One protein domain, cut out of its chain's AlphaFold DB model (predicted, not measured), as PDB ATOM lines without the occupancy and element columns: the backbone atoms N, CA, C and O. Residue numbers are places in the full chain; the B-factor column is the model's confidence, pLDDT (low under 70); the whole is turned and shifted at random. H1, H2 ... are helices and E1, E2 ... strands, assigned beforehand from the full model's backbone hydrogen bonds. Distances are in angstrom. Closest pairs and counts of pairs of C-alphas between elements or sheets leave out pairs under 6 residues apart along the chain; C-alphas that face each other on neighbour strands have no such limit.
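Overview. This is residues 6 to 155 of the 155 residues of an uncharacterized protein of Firmicutes bacterium (UniProt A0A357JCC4). A long rod in which a strongly twisted four-stranded sheet fills one end, a short helix H2 folds back on the far part of the long helix H1 at the other end, and the two long helices H1 and H4 cross between them. The last part of H4 packs beside the sheet, H1 only grazes it with residues 6 to 19, and the short helix H3 packs on H1 and on residues 75 to 79 of H4. The printed part has 150 residues with four named helices followed by four named strands, H1 H2 H3 H4 E1 E2 E3 E4; the sheet's order is E1 E2 E3 E4, all antiparallel, and the class is mixed, helices and strands. The whole is loose, with a radius of gyration of the C-alphas of 20.0 A, and spans 66 by 28 by 25 A.

Arrangement. Strands E1, residues 105 to 108, E2, 119 to 125, E3, 128 to 137, and E4, 146 to 154, form a meander, each the antiparallel neighbour of the one before; E1 and E4 are the edge strands. N 124 and O 107 are 2.8 A apart across the hairpin E1 and E2, N 123 and O 130 2.8 A across E2 and E3, and N 133 and O 150 3.0 A across E3 and E4. H4, residues 72 to 102, is on the sheet, only just at the sheet's level with a height of 3.6 A; the closest C-alphas of H4 and E2 are those of Val 102 and Gly 125, 4.6 A apart. H1, residues 6 to 40, is the hub and touches H4 with residues 8 to 23 alone, at a steep tilt of 39 degrees, opposite ways; their closest C-alphas are those of Ile 12 and Ala 87, 6.1 A. H3, residues 61 to 67, touches H1 at a steep tilt of 65 degrees, closest at the C-alphas of Ile 27 and Val 63, 5.2 A. H3 and H4 form a helical hairpin, with the C-alphas of Leu 66 and Arg 75 closest at 5.8 A. H2, residues 46 to 58, forms a helical hairpin with H1 at a shallow tilt of 8 degrees, closest at the C-alphas of Ile 37 and Phe 48, 6.8 A. H2 is apart from H4 and not on the sheet. In H1, H2, H3 and H4 every O i to N i+4 pair is within hydrogen-bond range.

Along the chain. H1 begins at C-alpha 6, (28.364, -46.407, 8.080), and is 50.8 A long; H4 is 44.8 A and ends at C-alpha 102, (29.535, -58.458, -5.791). E3 is 28.3 A and E4 25.7 A, ending at C-alpha 154, (31.282, -67.194, -1.502).

Size, cuts and confidence. The C-alphas of Lys 42 and Glu 155, the two farthest apart, are 66.5 A from each other. The printed part has no cut and no long link. Mean pLDDT of the printed part is 81.5; residue 69 and residues 114 to 117, 136 to 149 and 154 to 155 are under 70.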
ATOM      1  N   THR A   6      28.016 -47.030   6.802       77.88
ATOM      2  CA  THR A   6      28.364 -46.407   8.080       77.88
ATOM      3  C   THR A   6      29.607 -47.062   8.673       77.88
ATOM      4  O   THR A   6      30.523 -46.358   9.084       77.88
ATOM      5  N   GLU A   7      29.715 -48.389   8.625       77.81
ATOM      6  CA  GLU A   7      30.877 -49.119   9.139       77.81
ATOM      7  C   GLU A   7      32.116 -48.935   8.253       77.81
ATOM      8  O   GLU A   7      33.233 -48.859   8.762       77.81
ATOM      9  N   ILE A   8      31.936 -48.803   6.932       78.75
ATOM     10  CA  ILE A   8      33.029 -48.458   6.010       78.75
ATOM     11  C   ILE A   8      33.550 -47.052   6.323       78.75
ATOM     12  O   ILE A   8      34.758 -46.857   6.448       78.75
ATOM     13  N   LYS A   9      32.650 -46.079   6.490       83.56
ATOM     14  CA  LYS A   9      33.003 -44.703   6.856       83.56
ATOM     15  C   LYS A   9      33.689 -44.640   8.214       83.56
ATOM     16  O   LYS A   9      34.697 -43.951   8.344       83.56
ATOM     17  N   GLU A  10      33.190 -45.384   9.196       84.94
ATOM     18  CA  GLU A  10      33.799 -45.463  10.522       84.94
ATOM     19  C   GLU A  10      35.196 -46.088  10.454       84.94
ATOM     20  O   GLU A  10      36.139 -45.554  11.032       84.94
ATOM     21  N   PHE A  11      35.388 -47.146   9.663       83.00
ATOM     22  CA  PHE A  11      36.708 -47.742   9.457       83.00
ATOM     23  C   PHE A  11      37.697 -46.758   8.831       83.00
ATOM     24  O   PHE A  11      38.825 -46.611   9.308       83.00
ATOM     25  N   ILE A  12      37.271 -46.046   7.787       85.12
ATOM     26  CA  ILE A  12      38.089 -45.017   7.140       85.12
ATOM     27  C   ILE A  12      38.399 -43.879   8.119       85.12
ATOM     28  O   ILE A  12      39.526 -43.382   8.140       85.12
ATOM     29  N   ASN A  13      37.448 -43.501   8.974       88.12
ATOM     30  CA  ASN A  13      37.653 -42.503  10.018       88.12
ATOM     31  C   ASN A  13      38.668 -42.967  11.078       88.12
ATOM     32  O   ASN A  13      39.562 -42.204  11.445       88.12
ATOM     33  N   GLN A  14      38.604 -44.223  11.524       85.19
ATOM     34  CA  GLN A  14      39.600 -44.777  12.442       85.19
ATOM     35  C   GLN A  14      40.990 -44.842  11.808       85.19
ATOM     36  O   GLN A  14      41.973 -44.451  12.443       85.19
ATOM     37  N   TRP A  15      41.084 -45.265  10.543       85.00
ATOM     38  CA  TRP A  15      42.335 -45.213   9.787       85.00
ATOM     39  C   TRP A  15      42.871 -43.778   9.716       85.00
ATOM     40  O   TRP A  15      44.051 -43.552   9.980       85.00
ATOM     41  N   ARG A  16      42.002 -42.802   9.429       87.38
ATOM     42  CA  ARG A  16      42.342 -41.376   9.355       87.38
ATOM     43  C   ARG A  16      42.927 -40.868  10.671       87.38
ATOM     44  O   ARG A  16      43.975 -40.234  10.655       87.38
ATOM     45  N   ILE A  17      42.288 -41.169  11.804       88.81
ATOM     46  CA  ILE A  17      42.766 -40.771  13.138       88.81
ATOM     47  C   ILE A  17      44.136 -41.395  13.432       88.81
ATOM     48  O   ILE A  17      45.057 -40.692  13.850       88.81
ATOM     49  N   LYS A  18      44.299 -42.698  13.163       85.19
ATOM     50  CA  LYS A  18      45.584 -43.392  13.338       85.19
ATOM     51  C   LYS A  18      46.681 -42.783  12.463       85.19
ATOM     52  O   LYS A  18      47.784 -42.552  12.949       85.19
ATOM     53  N   ALA A  19      46.373 -42.486  11.202       84.12
ATOM     54  CA  ALA A  19      47.309 -41.861  10.276       84.12
ATOM     55  C   ALA A  19      47.731 -40.467  10.763       84.12
ATOM     56  O   ALA A  19      48.924 -40.186  10.809       84.12
ATOM     57  N   LEU A  20      46.790 -39.621  11.192       88.44
ATOM     58  CA  LEU A  20      47.109 -38.297  11.745       88.44
ATOM     59  C   LEU A  20      48.061 -38.398  12.933       88.44
ATOM     60  O   LEU A  20      49.081 -37.718  12.946       88.44
ATOM     61  N   ASN A  21      47.760 -39.264  13.900       88.56
ATOM     62  CA  ASN A  21      48.602 -39.432  15.083       88.56
ATOM     63  C   ASN A  21      50.007 -39.923  14.717       88.56
ATOM     64  O   ASN A  21      50.985 -39.381  15.223       88.56
ATOM     65  N   TYR A  22      50.109 -40.879  13.789       85.25
ATOM     66  CA  TYR A  22      51.392 -41.347  13.264       85.25
ATOM     67  C   TYR A  22      52.211 -40.204  12.651       85.25
ATOM     68  O   TYR A  22      53.369 -40.008  13.009       85.25
ATOM     69  N   TYR A  23      51.613 -39.418  11.750       86.19
ATOM     70  CA  TYR A  23      52.327 -38.328  11.087       86.19
ATOM     71  C   TYR A  23      52.685 -37.191  12.046       86.19
ATOM     72  O   TYR A  23      53.772 -36.639  11.915       86.19
ATOM     73  N   ARG A  24      51.829 -36.862  13.023       88.81
ATOM     74  CA  ARG A  24      52.149 -35.875  14.070       88.81
ATOM     75  C   ARG A  24      53.386 -36.297  14.856       88.81
ATOM     76  O   ARG A  24      54.334 -35.525  14.948       88.81
ATOM     77  N   GLN A  25      53.412 -37.543  15.328       88.81
ATOM     78  CA  GLN A  25      54.558 -38.079  16.057       88.81
ATOM     79  C   GLN A  25      55.825 -38.092  15.192       88.81
ATOM     80  O   GLN A  25      56.884 -37.681  15.656       88.81
ATOM     81  N   ALA A  26      55.721 -38.510  13.928       87.12
ATOM     82  CA  ALA A  26      56.860 -38.545  13.016       87.12
ATOM     83  C   ALA A  26      57.411 -37.143  12.695       87.12
ATOM     84  O   ALA A  26      58.620 -36.979  12.584       87.12
ATOM     85  N   ILE A  27      56.544 -36.133  12.567       88.44
ATOM     86  CA  ILE A  27      56.935 -34.726  12.386       88.44
ATOM     87  C   ILE A  27      57.699 -34.216  13.605       88.44
ATOM     88  O   ILE A  27      58.753 -33.607  13.439       88.44
ATOM     89  N   GLU A  28      57.186 -34.466  14.811       89.06
ATOM     90  CA  GLU A  28      57.844 -34.055  16.054       89.06
ATOM     91  C   GLU A  28      59.207 -34.729  16.233       89.06
ATOM     92  O   GLU A  28      60.184 -34.073  16.586       89.06
ATOM     93  N   ASP A  29      59.274 -36.034  15.980       90.75
ATOM     94  CA  ASP A  29      60.497 -36.828  16.079       90.75
ATOM     95  C   ASP A  29      61.551 -36.374  15.058       90.75
ATOM     96  O   ASP A  29      62.707 -36.128  15.406       90.75
ATOM     97  N   TYR A  30      61.131 -36.137  13.812       91.12
ATOM     98  CA  TYR A  30      61.989 -35.569  12.778       91.12
ATOM     99  C   TYR A  30      62.549 -34.202  13.183       91.12
ATOM    100  O   TYR A  30      63.749 -33.968  13.040       91.12
ATOM    101  N   SER A  31      61.702 -33.301  13.695       89.50
ATOM    102  CA  SER A  31      62.127 -31.967  14.132       89.50
ATOM    103  C   SER A  31      63.154 -32.046  15.264       89.50
ATOM    104  O   SER A  31      64.196 -31.404  15.170       89.50
ATOM    105  N   LYS A  32      62.928 -32.899  16.272       91.44
ATOM    106  CA  LYS A  32      63.884 -33.110  17.375       91.44
ATOM    107  C   LYS A  32      65.235 -33.611  16.873       91.44
ATOM    108  O   LYS A  32      66.266 -33.034  17.205       91.44
ATOM    109  N   ARG A  33      65.241 -34.642  16.026       92.69
ATOM    110  CA  ARG A  33      66.481 -35.196  15.461       92.69
ATOM    111  C   ARG A  33      67.204 -34.195  14.566       92.69
ATOM    112  O   ARG A  33      68.431 -34.151  14.555       92.69
ATOM    113  N   TYR A  34      66.462 -33.381  13.821       91.50
ATOM    114  CA  TYR A  34      67.042 -32.310  13.018       91.50
ATOM    115  C   TYR A  34      67.753 -31.273  13.901       91.50
ATOM    116  O   TYR A  34      68.890 -30.900  13.601       91.50
ATOM    117  N   ASP A  35      67.128 -30.857  15.006       91.62
ATOM    118  CA  ASP A  35      67.719 -29.917  15.967       91.62
ATOM    119  C   ASP A  35      68.962 -30.510  16.647       91.62
ATOM    120  O   ASP A  35      69.984 -29.836  16.776       91.62
ATOM    121  N   GLU A  36      68.925 -31.791  17.023       94.06
ATOM    122  CA  GLU A  36      70.086 -32.513  17.559       94.06
ATOM    123  C   GLU A  36      71.265 -32.509  16.580       94.06
ATOM    124  O   GLU A  36      72.395 -32.224  16.974       94.06
ATOM    125  N   ILE A  37      71.019 -32.765  15.291       94.06
ATOM    126  CA  ILE A  37      72.067 -32.706  14.262       94.06
ATOM    127  C   ILE A  37      72.614 -31.278  14.131       94.06
ATOM    128  O   ILE A  37      73.830 -31.092  14.057       94.06
ATOM    129  N   CYS A  38      71.747 -30.263  14.140       91.44
ATOM    130  CA  CYS A  38      72.166 -28.861  14.077       91.44
ATOM    131  C   CYS A  38      73.031 -28.442  15.274       91.44
ATOM    132  O   CYS A  38      73.945 -27.635  15.107       91.44
ATOM    133  N   ASN A  39      72.766 -28.994  16.460       93.69
ATOM    134  CA  ASN A  39      73.515 -28.696  17.680       93.69
ATOM    135  C   ASN A  39      74.836 -29.474  17.779       93.69
ATOM    136  O   ASN A  39      75.820 -28.949  18.297       93.69
ATOM    137  N   ASN A  40      74.867 -30.715  17.289       94.69
ATOM    138  CA  ASN A  40      76.013 -31.613  17.455       94.69
ATOM    139  C   ASN A  40      77.078 -31.458  16.364       94.69
ATOM    140  O   ASN A  40      78.239 -31.804  16.588       94.69
ATOM    141  N   TYR A  41      76.708 -30.945  15.190       93.75
ATOM    142  CA  TYR A  41      77.617 -30.834  14.054       93.75
ATOM    143  C   TYR A  41      77.775 -29.392  13.598       93.75
ATOM    144  O   TYR A  41      76.825 -28.612  13.534       93.75
ATOM    145  N   LYS A  42      78.998 -29.041  13.184       92.88
ATOM    146  CA  LYS A  42      79.251 -27.748  12.552       92.88
ATOM    147  C   LYS A  42      78.413 -27.645  11.278       92.88
ATOM    148  O   LYS A  42      78.520 -28.495  10.391       92.88
ATOM    149  N   CYS A  43      77.627 -26.577  11.181       89.12
ATOM    150  CA  CYS A  43      76.792 -26.294  10.021       89.12
ATOM    151  C   CYS A  43      77.609 -26.403   8.719       89.12
ATOM    152  O   CYS A  43      78.724 -25.883   8.633       89.12
ATOM    153  N   TRP A  44      77.054 -27.103   7.727       89.00
ATOM    154  CA  TRP A  44      77.662 -27.360   6.412       89.00
ATOM    155  C   TRP A  44      78.936 -28.220   6.382       89.00
ATOM    156  O   TRP A  44      79.527 -28.360   5.309       89.00
ATOM    157  N   SER A  45      79.337 -28.837   7.497       94.62
ATOM    158  CA  SER A  45      80.350 -29.904   7.482       94.62
ATOM    159  C   SER A  45      79.884 -31.126   6.674       94.62
ATOM    160  O   SER A  45      78.687 -31.304   6.426       94.62
ATOM    161  N   GLU A  46      80.820 -31.970   6.239       95.25
ATOM    162  CA  GLU A  46      80.475 -33.204   5.518       95.25
ATOM    163  C   GLU A  46      79.735 -34.194   6.426       95.25
ATOM    164  O   GLU A  46      78.790 -34.857   5.989       95.25
ATOM    165  N   GLU A  47      80.083 -34.224   7.712       94.31
ATOM    166  CA  GLU A  47      79.392 -34.989   8.746       94.31
ATOM    167  C   GLU A  47      77.944 -34.504   8.900       94.31
ATOM    168  O   GLU A  47      77.018 -35.311   8.827       94.31
ATOM    169  N   PHE A  48      77.728 -33.183   8.984       94.19
ATOM    170  CA  PHE A  48      76.384 -32.594   9.025       94.19
ATOM    171  C   PHE A  48      75.548 -33.007   7.806       94.19
ATOM    172  O   PHE A  48      74.424 -33.487   7.949       94.19
ATOM    173  N   LYS A  49      76.095 -32.865   6.590       94.06
ATOM    174  CA  LYS A  49      75.392 -33.253   5.353       94.06
ATOM    175  C   LYS A  49      75.044 -34.742   5.337       94.06
ATOM    176  O   LYS A  49      73.985 -35.116   4.832       94.06
ATOM    177  N   THR A  50      75.928 -35.582   5.870       95.75
ATOM    178  CA  THR A  50      75.740 -37.034   5.920       95.75
ATOM    179  C   THR A  50      74.612 -37.417   6.872       95.75
ATOM    180  O   THR A  50      73.731 -38.183   6.480       95.75
ATOM    181  N   GLU A  51      74.580 -36.849   8.078       94.25
ATOM    182  CA  GLU A  51      73.516 -37.127   9.048       94.25
ATOM    183  C   GLU A  51      72.156 -36.584   8.595       94.25
ATOM    184  O   GLU A  51      71.149 -37.284   8.703       94.25
ATOM    185  N   ILE A  52      72.114 -35.394   7.983       92.06
ATOM    186  CA  ILE A  52      70.877 -34.874   7.383       92.06
ATOM    187  C   ILE A  52      70.368 -35.795   6.270       92.06
ATOM    188  O   ILE A  52      69.165 -36.038   6.193       92.06
ATOM    189  N   ARG A  53      71.252 -36.338   5.421       91.62
ATOM    190  CA  ARG A  53      70.840 -37.279   4.367       91.62
ATOM    191  C   ARG A  53      70.238 -38.553   4.960       91.62
ATOM    192  O   ARG A  53      69.159 -38.941   4.532       91.62
ATOM    193  N   LYS A  54      70.877 -39.150   5.973       91.75
ATOM    194  CA  LYS A  54      70.335 -40.328   6.676       91.75
ATOM    195  C   LYS A  54      68.956 -40.035   7.263       91.75
ATOM    196  O   LYS A  54      68.013 -40.774   7.001       91.75
ATOM    197  N   LEU A  55      68.817 -38.909   7.968       90.19
ATOM    198  CA  LEU A  55      67.527 -38.469   8.497       90.19
ATOM    199  C   LEU A  55      66.489 -38.319   7.375       90.19
ATOM    200  O   LEU A  55      65.339 -38.717   7.526       90.19
ATOM    201  N   HIS A  56      66.875 -37.759   6.228       87.94
ATOM    202  CA  HIS A  56      65.961 -37.584   5.102       87.94
ATOM    203  C   HIS A  56      65.519 -38.894   4.452       87.94
ATOM    204  O   HIS A  56      64.392 -38.955   3.959       87.94
ATOM    205  N   ASP A  57      66.392 -39.896   4.432       86.56
ATOM    206  CA  ASP A  57      66.114 -41.223   3.881       86.56
ATOM    207  C   ASP A  57      65.226 -42.054   4.823       86.56
ATOM    208  O   ASP A  57      64.436 -42.882   4.368       86.56
ATOM    209  N   GLU A  58      65.311 -41.808   6.132       85.25
ATOM    210  CA  GLU A  58      64.516 -42.506   7.146       85.25
ATOM    211  C   GLU A  58      63.044 -42.074   7.189       85.25
ATOM    212  O   GLU A  58      62.192 -42.899   7.518       85.25
ATOM    213  N   TYR A  59      62.730 -40.816   6.850       83.75
ATOM    214  CA  TYR A  59      61.362 -40.287   6.904       83.75
ATOM    215  C   TYR A  59      60.796 -39.987   5.520       83.75
ATOM    216  O   TYR A  59      61.443 -39.447   4.617       83.75
ATOM    217  N   ASN A  60      59.500 -40.260   5.368       79.94
ATOM    218  CA  ASN A  60      58.802 -39.959   4.129       79.94
ATOM    219  C   ASN A  60      58.769 -38.447   3.819       79.94
ATOM    220  O   ASN A  60      58.976 -37.574   4.664       79.94
ATOM    221  N   GLN A  61      58.489 -38.132   2.556       81.50
ATOM    222  CA  GLN A  61      58.473 -36.758   2.055       81.50
ATOM    223  C   GLN A  61      57.442 -35.859   2.759       81.50
ATOM    224  O   GLN A  61      57.703 -34.668   2.907       81.50
ATOM    225  N   ILE A  62      56.302 -36.406   3.200       82.81
ATOM    226  CA  ILE A  62      55.253 -35.641   3.894       82.81
ATOM    227  C   ILE A  62      55.790 -35.112   5.222       82.81
ATOM    228  O   ILE A  62      55.662 -33.921   5.492       82.81
ATOM    229  N   VAL A  63      56.433 -35.976   6.015       85.62
ATOM    230  CA  VAL A  63      57.045 -35.594   7.294       85.62
ATOM    231  C   VAL A  63      58.070 -34.491   7.068       85.62
ATOM    232  O   VAL A  63      57.934 -33.412   7.632       85.62
ATOM    233  N   ARG A  64      59.015 -34.704   6.143       85.38
ATOM    234  CA  ARG A  64      60.045 -33.707   5.818       85.38
ATOM    235  C   ARG A  64      59.451 -32.356   5.437       85.38
ATOM    236  O   ARG A  64      59.859 -31.337   5.974       85.38
ATOM    237  N   GLN A  65      58.488 -32.335   4.518       84.75
ATOM    238  CA  GLN A  65      57.874 -31.091   4.050       84.75
ATOM    239  C   GLN A  65      57.125 -30.353   5.154       84.75
ATOM    240  O   GLN A  65      57.153 -29.127   5.192       84.75
ATOM    241  N   LEU A  66      56.440 -31.088   6.028       87.56
ATOM    242  CA  LEU A  66      55.645 -30.497   7.095       87.56
ATOM    243  C   LEU A  66      56.494 -30.067   8.294       87.56
ATOM    244  O   LEU A  66      56.079 -29.162   9.011       87.56
ATOM    245  N   SER A  67      57.682 -30.639   8.487       84.69
ATOM    246  CA  SER A  67      58.604 -30.232   9.551       84.69
ATOM    247  C   SER A  67      59.336 -28.909   9.280       84.69
ATOM    248  O   SER A  67      59.905 -28.347  10.212       84.69
ATOM    249  N   TYR A  68      59.319 -28.376   8.051       76.06
ATOM    250  CA  TYR A  68      60.029 -27.137   7.701       76.06
ATOM    251  C   TYR A  68      59.097 -25.940   7.484       76.06
ATOM    252  O   TYR A  68      58.208 -25.978   6.639       76.06
ATOM    253  N   GLY A  69      59.378 -24.822   8.163       68.19
ATOM    254  CA  GLY A  69      58.970 -23.480   7.722       68.19
ATOM    255  C   GLY A  69      57.474 -23.150   7.771       68.19
ATOM    256  O   GLY A  69      57.068 -22.138   7.202       68.19
ATOM    257  N   TYR A  70      56.658 -23.966   8.440       76.06
ATOM    258  CA  TYR A  70      55.234 -23.706   8.654       76.06
ATOM    259  C   TYR A  70      54.947 -23.382  10.117       76.06
ATOM    260  O   TYR A  70      55.544 -23.975  11.017       76.06
ATOM    261  N   SER A  71      53.991 -22.476  10.353       83.88
ATOM    262  CA  SER A  71      53.403 -22.324  11.683       83.88
ATOM    263  C   SER A  71      52.726 -23.634  12.107       83.88
ATOM    264  O   SER A  71      52.284 -24.411  11.255       83.88
ATOM    265  N   ASP A  72      52.606 -23.880  13.414       83.00
ATOM    266  CA  ASP A  72      51.956 -25.097  13.927       83.00
ATOM    267  C   ASP A  72      50.538 -25.272  13.369       83.00
ATOM    268  O   ASP A  72      50.130 -26.380  13.019       83.00
ATOM    269  N   ARG A  73      49.812 -24.159  13.205       85.88
ATOM    270  CA  ARG A  73      48.473 -24.145  12.618       85.88
ATOM    271  C   ARG A  73      48.485 -24.535  11.139       85.88
ATOM    272  O   ARG A  73      47.728 -25.418  10.745       85.88
ATOM    273  N   ASP A  74      49.342 -23.912  10.329       87.56
ATOM    274  CA  ASP A  74      49.417 -24.207   8.890       87.56
ATOM    275  C   ASP A  74      49.855 -25.654   8.637       87.56
ATOM    276  O   ASP A  74      49.379 -26.309   7.703       87.56
ATOM    277  N   ARG A  75      50.761 -26.162   9.480       89.25
ATOM    278  CA  ARG A  75      51.231 -27.546   9.448       89.25
ATOM    279  C   ARG A  75      50.088 -28.522   9.700       89.25
ATOM    280  O   ARG A  75      49.908 -29.457   8.920       89.25
ATOM    281  N   GLU A  76      49.300 -28.282  10.744       89.69
ATOM    282  CA  GLU A  76      48.157 -29.121  11.102       89.69
ATOM    283  C   GLU A  76      47.069 -29.091  10.018       89.69
ATOM    284  O   GLU A  76      46.611 -30.144   9.572       89.69
ATOM    285  N   GLU A  77      46.711 -27.912   9.498       91.38
ATOM    286  CA  GLU A  77      45.718 -27.786   8.421       91.38
ATOM    287  C   GLU A  77      46.157 -28.533   7.145       91.38
ATOM    288  O   GLU A  77      45.356 -29.216   6.491       91.38
ATOM    289  N   ARG A  78      47.448 -28.459   6.793       90.62
ATOM    290  CA  ARG A  78      48.017 -29.192   5.651       90.62
ATOM    291  C   ARG A  78      48.023 -30.693   5.878       90.62
ATOM    292  O   ARG A  78      47.615 -31.427   4.974       90.62
ATOM    293  N   LEU A  79      48.452 -31.143   7.055       90.31
ATOM    294  CA  LEU A  79      48.438 -32.556   7.414       90.31
ATOM    295  C   LEU A  79      47.015 -33.110   7.305       90.31
ATOM    296  O   LEU A  79      46.779 -34.090   6.596       90.31
ATOM    297  N   GLN A  80      46.051 -32.420   7.909       91.62
ATOM    298  CA  GLN A  80      44.649 -32.805   7.875       91.62
ATOM    299  C   GLN A  80      44.125 -32.912   6.438       91.62
ATOM    300  O   GLN A  80      43.459 -33.886   6.087       91.62
ATOM    301  N   LYS A  81      44.476 -31.958   5.566       92.25
ATOM    302  CA  LYS A  81      44.089 -31.965   4.148       92.25
ATOM    303  C   LYS A  81      44.697 -33.132   3.365       92.25
ATOM    304  O   LYS A  81      44.005 -33.713   2.528       92.25
ATOM    305  N   ILE A  82      45.963 -33.471   3.610       88.50
ATOM    306  CA  ILE A  82      46.634 -34.613   2.969       88.50
ATOM    307  C   ILE A  82      45.946 -35.915   3.384       88.50
ATOM    308  O   ILE A  82      45.512 -36.683   2.525       88.50
ATOM    309  N   ILE A  83      45.768 -36.125   4.690       88.69
ATOM    310  CA  ILE A  83      45.196 -37.370   5.212       88.69
ATOM    311  C   ILE A  83      43.714 -37.509   4.848       88.69
ATOM    312  O   ILE A  83      43.274 -38.609   4.523       88.69
ATOM    313  N   ASN A  84      42.948 -36.415   4.813       89.75
ATOM    314  CA  ASN A  84      41.560 -36.446   4.342       89.75
ATOM    315  C   ASN A  84      41.471 -36.906   2.878       89.75
ATOM    316  O   ASN A  84      40.670 -37.782   2.561       89.75
ATOM    317  N   ARG A  85      42.333 -36.385   1.993       87.62
ATOM    318  CA  ARG A  85      42.380 -36.821   0.585       87.62
ATOM    319  C   ARG A  85      42.759 -38.293   0.449       87.62
ATOM    320  O   ARG A  85      42.179 -39.001  -0.373       87.62
ATOM    321  N   GLU A  86      43.717 -38.765   1.245       85.56
ATOM    322  CA  GLU A  86      44.074 -40.186   1.258       85.56
ATOM    323  C   GLU A  86      42.926 -41.063   1.763       85.56
ATOM    324  O   GLU A  86      42.666 -42.110   1.169       85.56
ATOM    325  N   ALA A  87      42.226 -40.635   2.817       85.38
ATOM    326  CA  ALA A  87      41.071 -41.332   3.372       85.38
ATOM    327  C   ALA A  87      39.952 -41.475   2.327       85.38
ATOM    328  O   ALA A  87      39.473 -42.584   2.095       85.38
ATOM    329  N   GLU A  88      39.611 -40.394   1.620       86.75
ATOM    330  CA  GLU A  88      38.615 -40.410   0.539       86.75
ATOM    331  C   GLU A  88      39.019 -41.343  -0.614       86.75
ATOM    332  O   GLU A  88      38.201 -42.101  -1.142       86.75
ATOM    333  N   ALA A  89      40.291 -41.319  -1.025       83.12
ATOM    334  CA  ALA A  89      40.789 -42.199  -2.081       83.12
ATOM    335  C   ALA A  89      40.746 -43.678  -1.657       83.12
ATOM    336  O   ALA A  89      40.407 -44.557  -2.455       83.12
ATOM    337  N   LYS A  90      41.071 -43.953  -0.391       81.75
ATOM    338  CA  LYS A  90      41.028 -45.281   0.232       81.75
ATOM    339  C   LYS A  90      39.600 -45.816   0.336       81.75
ATOM    340  O   LYS A  90      39.369 -46.964  -0.048       81.75
ATOM    341  N   GLU A  91      38.651 -44.978   0.743       85.00
ATOM    342  CA  GLU A  91      37.220 -45.299   0.763       85.00
ATOM    343  C   GLU A  91      36.724 -45.683  -0.635       85.00
ATOM    344  O   GLU A  91      36.214 -46.786  -0.837       85.00
ATOM    345  N   LYS A  92      36.971 -44.826  -1.635       85.56
ATOM    346  CA  LYS A  92      36.585 -45.088  -3.032       85.56
ATOM    347  C   LYS A  92      37.188 -46.386  -3.558       85.56
ATOM    348  O   LYS A  92      36.504 -47.162  -4.221       85.56
ATOM    349  N   LYS A  93      38.461 -46.652  -3.252       84.81
ATOM    350  CA  LYS A  93      39.154 -47.874  -3.682       84.81
ATOM    351  C   LYS A  93      38.586 -49.128  -3.019       84.81
ATOM    352  O   LYS A  93      38.504 -50.162  -3.678       84.81
ATOM    353  N   LEU A  94      38.210 -49.048  -1.742       82.62
ATOM    354  CA  LEU A  94      37.555 -50.142  -1.029       82.62
ATOM    355  C   LEU A  94      36.194 -50.448  -1.663       82.62
ATOM    356  O   LEU A  94      35.974 -51.581  -2.078       82.62
ATOM    357  N   ILE A  95      35.344 -49.433  -1.840       84.00
ATOM    358  CA  ILE A  95      34.023 -49.585  -2.471       84.00
ATOM    359  C   ILE A  95      34.158 -50.144  -3.893       84.00
ATOM    360  O   ILE A  95      33.471 -51.096  -4.245       84.00
ATOM    361  N   ALA A  96      35.089 -49.623  -4.698       85.88
ATOM    362  CA  ALA A  96      35.312 -50.108  -6.060       85.88
ATOM    363  C   ALA A  96      35.735 -51.587  -6.104       85.88
ATOM    364  O   ALA A  96      35.298 -52.323  -6.984       85.88
ATOM    365  N   ARG A  97      36.567 -52.040  -5.153       83.31
ATOM    366  CA  ARG A  97      36.952 -53.456  -5.044       83.31
ATOM    367  C   ARG A  97      35.775 -54.341  -4.664       83.31
ATOM    368  O   ARG A  97      35.626 -55.400  -5.253       83.31
ATOM    369  N   VAL A  98      34.948 -53.904  -3.718       82.94
ATOM    370  CA  VAL A  98      33.738 -54.641  -3.337       82.94
ATOM    371  C   VAL A  98      32.783 -54.727  -4.523       82.94
ATOM    372  O   VAL A  98      32.367 -55.823  -4.888       82.94
ATOM    373  N   ASN A  99      32.526 -53.600  -5.190       84.38
ATOM    374  CA  ASN A  99      31.627 -53.550  -6.337       84.38
ATOM    375  C   ASN A  99      32.087 -54.444  -7.492       84.38
ATOM    376  O   ASN A  99      31.261 -55.023  -8.191       84.38
ATOM    377  N   LYS A 100      33.403 -54.585  -7.680       86.31
ATOM    378  CA  LYS A 100      33.966 -55.490  -8.686       86.31
ATOM    379  C   LYS A 100      33.578 -56.953  -8.439       86.31
ATOM    380  O   LYS A 100      33.356 -57.677  -9.401       86.31
ATOM    381  N   GLU A 101      33.497 -57.377  -7.179       83.81
ATOM    382  CA  GLU A 101      33.255 -58.780  -6.817       83.81
ATOM    383  C   GLU A 101      31.765 -59.115  -6.659       83.81
ATOM    384  O   GLU A 101      31.340 -60.202  -7.048       83.81
ATOM    385  N   VAL A 102      30.957 -58.197  -6.106       82.38
ATOM    386  CA  VAL A 102      29.535 -58.458  -5.791       82.38
ATOM    387  C   VAL A 102      28.534 -57.588  -6.555       82.38
ATOM    388  O   VAL A 102      27.333 -57.741  -6.354       82.38
ATOM    389  N   GLY A 103      28.972 -56.711  -7.463       83.06
ATOM    390  CA  GLY A 103      28.085 -55.731  -8.106       83.06
ATOM    391  C   GLY A 103      27.694 -54.605  -7.148       83.06
ATOM    392  O   GLY A 103      28.453 -54.279  -6.236       83.06
ATOM    393  N   SER A 104      26.524 -53.990  -7.323       83.06
ATOM    394  CA  SER A 104      26.101 -52.919  -6.411       83.06
ATOM    395  C   SER A 104      25.884 -53.474  -5.002       83.06
ATOM    396  O   SER A 104      25.257 -54.518  -4.826       83.06
ATOM    397  N   ILE A 105      26.410 -52.790  -3.983       81.19
ATOM    398  CA  ILE A 105      26.260 -53.211  -2.583       81.19
ATOM    399  C   ILE A 105      24.791 -53.085  -2.171       81.19
ATOM    400  O   ILE A 105      24.253 -51.981  -2.097       81.19
ATOM    401  N   VAL A 106      24.166 -54.216  -1.843       78.38
ATOM    402  CA  VAL A 106      22.769 -54.288  -1.394       78.38
ATOM    403  C   VAL A 106      22.704 -54.250   0.130       78.38
ATOM    404  O   VAL A 106      21.898 -53.514   0.705       78.38
ATOM    405  N   LYS A 107      23.557 -55.027   0.815       76.94
ATOM    406  CA  LYS A 107      23.526 -55.151   2.278       76.94
ATOM    407  C   LYS A 107      24.883 -55.501   2.881       76.94
ATOM    408  O   LYS A 107      25.554 -56.419   2.422       76.94
ATOM    409  N   ALA A 108      25.253 -54.833   3.971       76.38
ATOM    410  CA  ALA A 108      26.324 -55.295   4.848       76.38
ATOM    411  C   ALA A 108      25.722 -56.281   5.865       76.38
ATOM    412  O   ALA A 108      24.830 -55.921   6.629       76.38
ATOM    413  N   LEU A 109      26.147 -57.548   5.844       70.69
ATOM    414  CA  LEU A 109      25.550 -58.599   6.681       70.69
ATOM    415  C   LEU A 109      26.224 -58.717   8.050       70.69
ATOM    416  O   LEU A 109      25.568 -59.040   9.036       70.69
ATOM    417  N   SER A 110      27.535 -58.496   8.127       76.75
ATOM    418  CA  SER A 110      28.307 -58.627   9.375       76.75
ATOM    419  C   SER A 110      29.605 -57.823   9.328       76.75
ATOM    420  O   SER A 110      30.645 -58.305   9.767       76.75
ATOM    421  N   LEU A 111      29.567 -56.623   8.745       78.56
ATOM    422  CA  LEU A 111      30.740 -55.756   8.678       78.56
ATOM    423  C   LEU A 111      31.023 -55.171  10.065       78.56
ATOM    424  O   LEU A 111      30.164 -54.517  10.649       78.56
ATOM    425  N   LYS A 112      32.200 -55.454  10.622       77.12
ATOM    426  CA  LYS A 112      32.607 -54.986  11.948       77.12
ATOM    427  C   LYS A 112      34.070 -54.581  11.934       77.12
ATOM    428  O   LYS A 112      34.884 -55.162  11.220       77.12
ATOM    429  N   ILE A 113      34.396 -53.602  12.764       73.00
ATOM    430  CA  ILE A 113      35.777 -53.216  13.021       73.00
ATOM    431  C   ILE A 113      36.249 -54.006  14.243       73.00
ATOM    432  O   ILE A 113      35.662 -53.900  15.320       73.00
ATOM    433  N   GLY A 114      37.261 -54.851  14.062       66.00
ATOM    434  CA  GLY A 114      37.896 -55.603  15.139       66.00
ATOM    435  C   GLY A 114      38.640 -54.688  16.112       66.00
ATOM    436  O   GLY A 114      38.937 -53.536  15.807       66.00
ATOM    437  N   VAL A 115      38.997 -55.205  17.289       62.88
ATOM    438  CA  VAL A 115      39.737 -54.448  18.324       62.88
ATOM    439  C   VAL A 115      41.120 -53.991  17.826       62.88
ATOM    440  O   VAL A 115      41.630 -52.949  18.228       62.88
ATOM    441  N   ASN A 116      41.703 -54.728  16.882       63.94
ATOM    442  CA  ASN A 116      42.926 -54.366  16.159       63.94
ATOM    443  C   ASN A 116      42.719 -53.238  15.116       63.94
ATOM    444  O   ASN A 116      43.678 -52.717  14.544       63.94
ATOM    445  N   GLY A 117      41.477 -52.799  14.906       61.59
ATOM    446  CA  GLY A 117      41.062 -51.757  13.971       61.59
ATOM    447  C   GLY A 117      40.749 -52.255  12.565       61.59
ATOM    448  O   GLY A 117      40.430 -51.430  11.712       61.59
ATOM    449  N   GLU A 118      40.865 -53.559  12.306       75.00
ATOM    450  CA  GLU A 118      40.621 -54.183  11.004       75.00
ATOM    451  C   GLU A 118      39.129 -54.256  10.676       75.00
ATOM    452  O   GLU A 118      38.327 -54.675  11.504       75.00
ATOM    453  N   LEU A 119      38.749 -53.890   9.454       77.06
ATOM    454  CA  LEU A 119      37.416 -54.106   8.911       77.06
ATOM    455  C   LEU A 119      37.287 -55.533   8.388       77.06
ATOM    456  O   LEU A 119      37.838 -55.878   7.341       77.06
ATOM    457  N   ASN A 120      36.511 -56.334   9.107       80.69
ATOM    458  CA  ASN A 120      36.243 -57.719   8.766       80.69
ATOM    459  C   ASN A 120      34.733 -57.942   8.680       80.69
ATOM    460  O   ASN A 120      33.962 -57.408   9.480       80.69
ATOM    461  N   GLY A 121      34.288 -58.738   7.715       80.88
ATOM    462  CA  GLY A 121      32.884 -59.119   7.640       80.88
ATOM    463  C   GLY A 121      32.426 -59.512   6.256       80.88
ATOM    464  O   GLY A 121      33.229 -59.790   5.375       80.88
ATOM    465  N   THR A 122      31.111 -59.518   6.071       82.19
ATOM    466  CA  THR A 122      30.478 -60.016   4.852       82.19
ATOM    467  C   THR A 122      29.587 -58.946   4.240       82.19
ATOM    468  O   THR A 122      28.752 -58.358   4.935       82.19
ATOM    469  N   ILE A 123      29.755 -58.711   2.940       83.19
ATOM    470  CA  ILE A 123      28.934 -57.814   2.131       83.19
ATOM    471  C   ILE A 123      28.189 -58.629   1.076       83.19
ATOM    472  O   ILE A 123      28.770 -59.448   0.373       83.19
ATOM    473  N   GLN A 124      26.888 -58.386   0.970       80.94
ATOM    474  CA  GLN A 124      26.024 -58.892  -0.082       80.94
ATOM    475  C   GLN A 124      25.801 -57.791  -1.118       80.94
ATOM    476  O   GLN A 124      25.350 -56.689  -0.788       80.94
ATOM    477  N   GLY A 125      26.103 -58.100  -2.372       83.12
ATOM    478  CA  GLY A 125      25.730 -57.290  -3.521       83.12
ATOM    479  C   GLY A 125      24.727 -58.009  -4.416       83.12
ATOM    480  O   GLY A 125      24.249 -59.098  -4.095       83.12
ATOM    481  N   GLU A 126      24.403 -57.382  -5.540       84.56
ATOM    482  CA  GLU A 126      23.470 -57.910  -6.544       84.56
ATOM    483  C   GLU A 126      23.902 -59.274  -7.101       84.56
ATOM    484  O   GLU A 126      23.067 -60.136  -7.354       84.56
ATOM    485  N   ASN A 127      25.212 -59.482  -7.251       82.88
ATOM    486  CA  ASN A 127      25.787 -60.643  -7.935       82.88
ATOM    487  C   ASN A 127      26.311 -61.726  -6.978       82.88
ATOM    488  O   ASN A 127      26.961 -62.674  -7.424       82.88
ATOM    489  N   GLY A 128      26.088 -61.578  -5.669       82.88
ATOM    490  CA  GLY A 128      26.499 -62.561  -4.670       82.88
ATOM    491  C   GLY A 128      27.016 -61.950  -3.372       82.88
ATOM    492  O   GLY A 128      26.781 -60.784  -3.058       82.88
ATOM    493  N   ILE A 129      27.721 -62.771  -2.597       83.44
ATOM    494  CA  ILE A 129      28.214 -62.424  -1.265       83.44
ATOM    495  C   ILE A 129      29.742 -62.496  -1.262       83.44
ATOM    496  O   ILE A 129      30.329 -63.458  -1.760       83.44
ATOM    497  N   CYS A 130      30.400 -61.500  -0.670       81.81
ATOM    498  CA  CYS A 130      31.838 -61.516  -0.440       81.81
ATOM    499  C   CYS A 130      32.190 -61.271   1.026       81.81
ATOM    500  O   CYS A 130      31.529 -60.512   1.736       81.81
ATOM    501  N   ARG A 131      33.264 -61.912   1.479       82.56
ATOM    502  CA  ARG A 131      33.925 -61.631   2.747       82.56
ATOM    503  C   ARG A 131      35.036 -60.621   2.514       82.56
ATOM    504  O   ARG A 131      35.858 -60.815   1.623       82.56
ATOM    505  N   ILE A 132      35.059 -59.571   3.318       81.81
ATOM    506  CA  ILE A 132      36.099 -58.551   3.345       81.81
ATOM    507  C   ILE A 132      36.940 -58.779   4.583       81.81
ATOM    508  O   ILE A 132      36.400 -58.918   5.681       81.81
ATOM    509  N   GLU A 133      38.249 -58.759   4.393       80.19
ATOM    510  CA  GLU A 133      39.213 -58.702   5.480       80.19
ATOM    511  C   GLU A 133      40.225 -57.607   5.179       80.19
ATOM    512  O   GLU A 133      40.780 -57.544   4.076       80.19
ATOM    513  N   THR A 134      40.456 -56.717   6.141       76.00
ATOM    514  CA  THR A 134      41.513 -55.714   6.014       76.00
ATOM    515  C   THR A 134      42.641 -56.006   6.973       76.00
ATOM    516  O   THR A 134      42.386 -56.168   8.153       76.00
ATOM    517  N   ILE A 135      43.876 -55.977   6.492       73.00
ATOM    518  CA  ILE A 135      45.068 -56.152   7.325       73.00
ATOM    519  C   ILE A 135      45.822 -54.828   7.329       73.00
ATOM    520  O   ILE A 135      46.181 -54.342   6.250       73.00
ATOM    521  N   TYR A 136      46.057 -54.227   8.499       68.94
ATOM    522  CA  TYR A 136      46.933 -53.051   8.584       68.94
ATOM    523  C   TYR A 136      48.371 -53.453   8.257       68.94
ATOM    524  O   TYR A 136      48.887 -54.440   8.768       68.94
ATOM    525  N   ALA A 137      49.018 -52.673   7.397       63.25
ATOM    526  CA  ALA A 137      50.405 -52.859   7.007       63.25
ATOM    527  C   ALA A 137      51.107 -51.495   6.947       63.25
ATOM    528  O   ALA A 137      50.590 -50.547   6.354       63.25
ATOM    529  N   GLY A 138      52.292 -51.402   7.547       57.94
ATOM    530  CA  GLY A 138      53.042 -50.150   7.685       57.94
ATOM    531  C   GLY A 138      52.862 -49.493   9.058       57.94
ATOM    532  O   GLY A 138      52.135 -50.004   9.906       57.94
ATOM    533  N   GLY A 139      53.550 -48.369   9.280       52.81
ATOM    534  CA  GLY A 139      53.618 -47.697  10.590       52.81
ATOM    535  C   GLY A 139      54.987 -47.750  11.280       52.81
ATOM    536  O   GLY A 139      55.079 -47.392  12.449       52.81
ATOM    537  N   TYR A 140      56.041 -48.169  10.573       40.31
ATOM    538  CA  TYR A 140      57.427 -48.057  11.036       40.31
ATOM    539  C   TYR A 140      58.248 -47.280   9.995       40.31
ATOM    540  O   TYR A 140      58.392 -47.745   8.863       40.31
ATOM    541  N   ASN A 141      58.710 -46.088  10.395       44.56
ATOM    542  CA  ASN A 141      59.601 -45.084   9.778       44.56
ATOM    543  C   ASN A 141      59.484 -44.786   8.258       44.56
ATOM    544  O   ASN A 141      59.325 -43.627   7.885       44.56
ATOM    545  N   ILE A 142      59.464 -45.780   7.366       45.34
ATOM    546  CA  ILE A 142      59.567 -45.594   5.903       45.34
ATOM    547  C   ILE A 142      58.220 -45.783   5.173       45.34
ATOM    548  O   ILE A 142      57.999 -45.193   4.114       45.34
ATOM    549  N   GLN A 143      57.284 -46.577   5.711       45.62
ATOM    550  CA  GLN A 143      56.044 -46.932   5.000       45.62
ATOM    551  C   GLN A 143      54.816 -46.178   5.519       45.62
ATOM    552  O   GLN A 143      54.487 -46.239   6.705       45.62
ATOM    553  N   CYS A 144      54.097 -45.521   4.603       56.72
ATOM    554  CA  CYS A 144      52.778 -44.946   4.856       56.72
ATOM    555  C   CYS A 144      51.843 -45.992   5.495       56.72
ATOM    556  O   CYS A 144      51.875 -47.169   5.134       56.72
ATOM    557  N   LEU A 145      50.982 -45.574   6.428       58.34
ATOM    558  CA  LEU A 145      49.994 -46.468   7.035       58.34
ATOM    559  C   LEU A 145      49.004 -46.949   5.959       58.34
ATOM    560  O   LEU A 145      48.126 -46.210   5.496       58.34
ATOM    561  N   HIS A 146      49.116 -48.205   5.543       62.81
ATOM    562  CA  HIS A 146      48.241 -48.819   4.553       62.81
ATOM    563  C   HIS A 146      47.421 -49.947   5.174       62.81
ATOM    564  O   HIS A 146      47.691 -50.435   6.264       62.81
ATOM    565  N   TYR A 147      46.366 -50.342   4.472       65.25
ATOM    566  CA  TYR A 147      45.652 -51.570   4.766       65.25
ATOM    567  C   TYR A 147      45.492 -52.349   3.464       65.25
ATOM    568  O   TYR A 147      45.255 -51.771   2.395       65.25
ATOM    569  N   ARG A 148      45.667 -53.665   3.536       62.50
ATOM    570  CA  ARG A 148      45.400 -54.576   2.424       62.50
ATOM    571  C   ARG A 148      43.978 -55.083   2.562       62.50
ATOM    572  O   ARG A 148      43.619 -55.536   3.631       62.50
ATOM    573  N   VAL A 149      43.203 -55.028   1.483       69.94
ATOM    574  CA  VAL A 149      41.850 -55.603   1.423       69.94
ATOM    575  C   VAL A 149      41.930 -56.955   0.727       69.94
ATOM    576  O   VAL A 149      42.382 -57.004  -0.424       69.94
ATOM    577  N   LEU A 150      41.502 -58.011   1.411       73.62
ATOM    578  CA  LEU A 150      41.238 -59.335   0.862       73.62
ATOM    579  C   LEU A 150      39.729 -59.468   0.662       73.62
ATOM    580  O   LEU A 150      38.954 -59.112   1.548       73.62
ATOM    581  N   VAL A 151      39.323 -59.917  -0.525       73.06
ATOM    582  CA  VAL A 151      37.917 -60.150  -0.853       73.06
ATOM    583  C   VAL A 151      37.776 -61.599  -1.289       73.06
ATOM    584  O   VAL A 151      38.402 -62.008  -2.263       73.06
ATOM    585  N   HIS A 152      36.982 -62.366  -0.549       75.06
ATOM    586  CA  HIS A 152      36.696 -63.764  -0.851       75.06
ATOM    587  C   HIS A 152      35.239 -63.882  -1.274       75.06
ATOM    588  O   HIS A 152      34.344 -63.554  -0.496       75.06
ATOM    589  N   LYS A 153      34.995 -64.323  -2.505       71.31
ATOM    590  CA  LYS A 153      33.642 -64.614  -2.974       71.31
ATOM    591  C   LYS A 153      33.173 -65.924  -2.338       71.31
ATOM    592  O   LYS A 153      33.933 -66.888  -2.315       71.31
ATOM    593  N   TYR A 154      31.957 -65.938  -1.805       62.66
ATOM    594  CA  TYR A 154      31.282 -67.194  -1.502       62.66
ATOM    595  C   TYR A 154      30.689 -67.720  -2.812       62.66
ATOM    596  O   TYR A 154      29.937 -66.991  -3.466       62.66
ATOM    597  N   GLU A 155      31.107 -68.920  -3.220       54.91
ATOM    598  CA  GLU A 155      30.448 -69.690  -4.285       54.91
ATOM    599  C   GLU A 155      29.079 -70.197  -3.823       54.91
ATOM    600  O   GLU A 155      28.963 -70.590  -2.636       54.91
TER     601      GLU A 155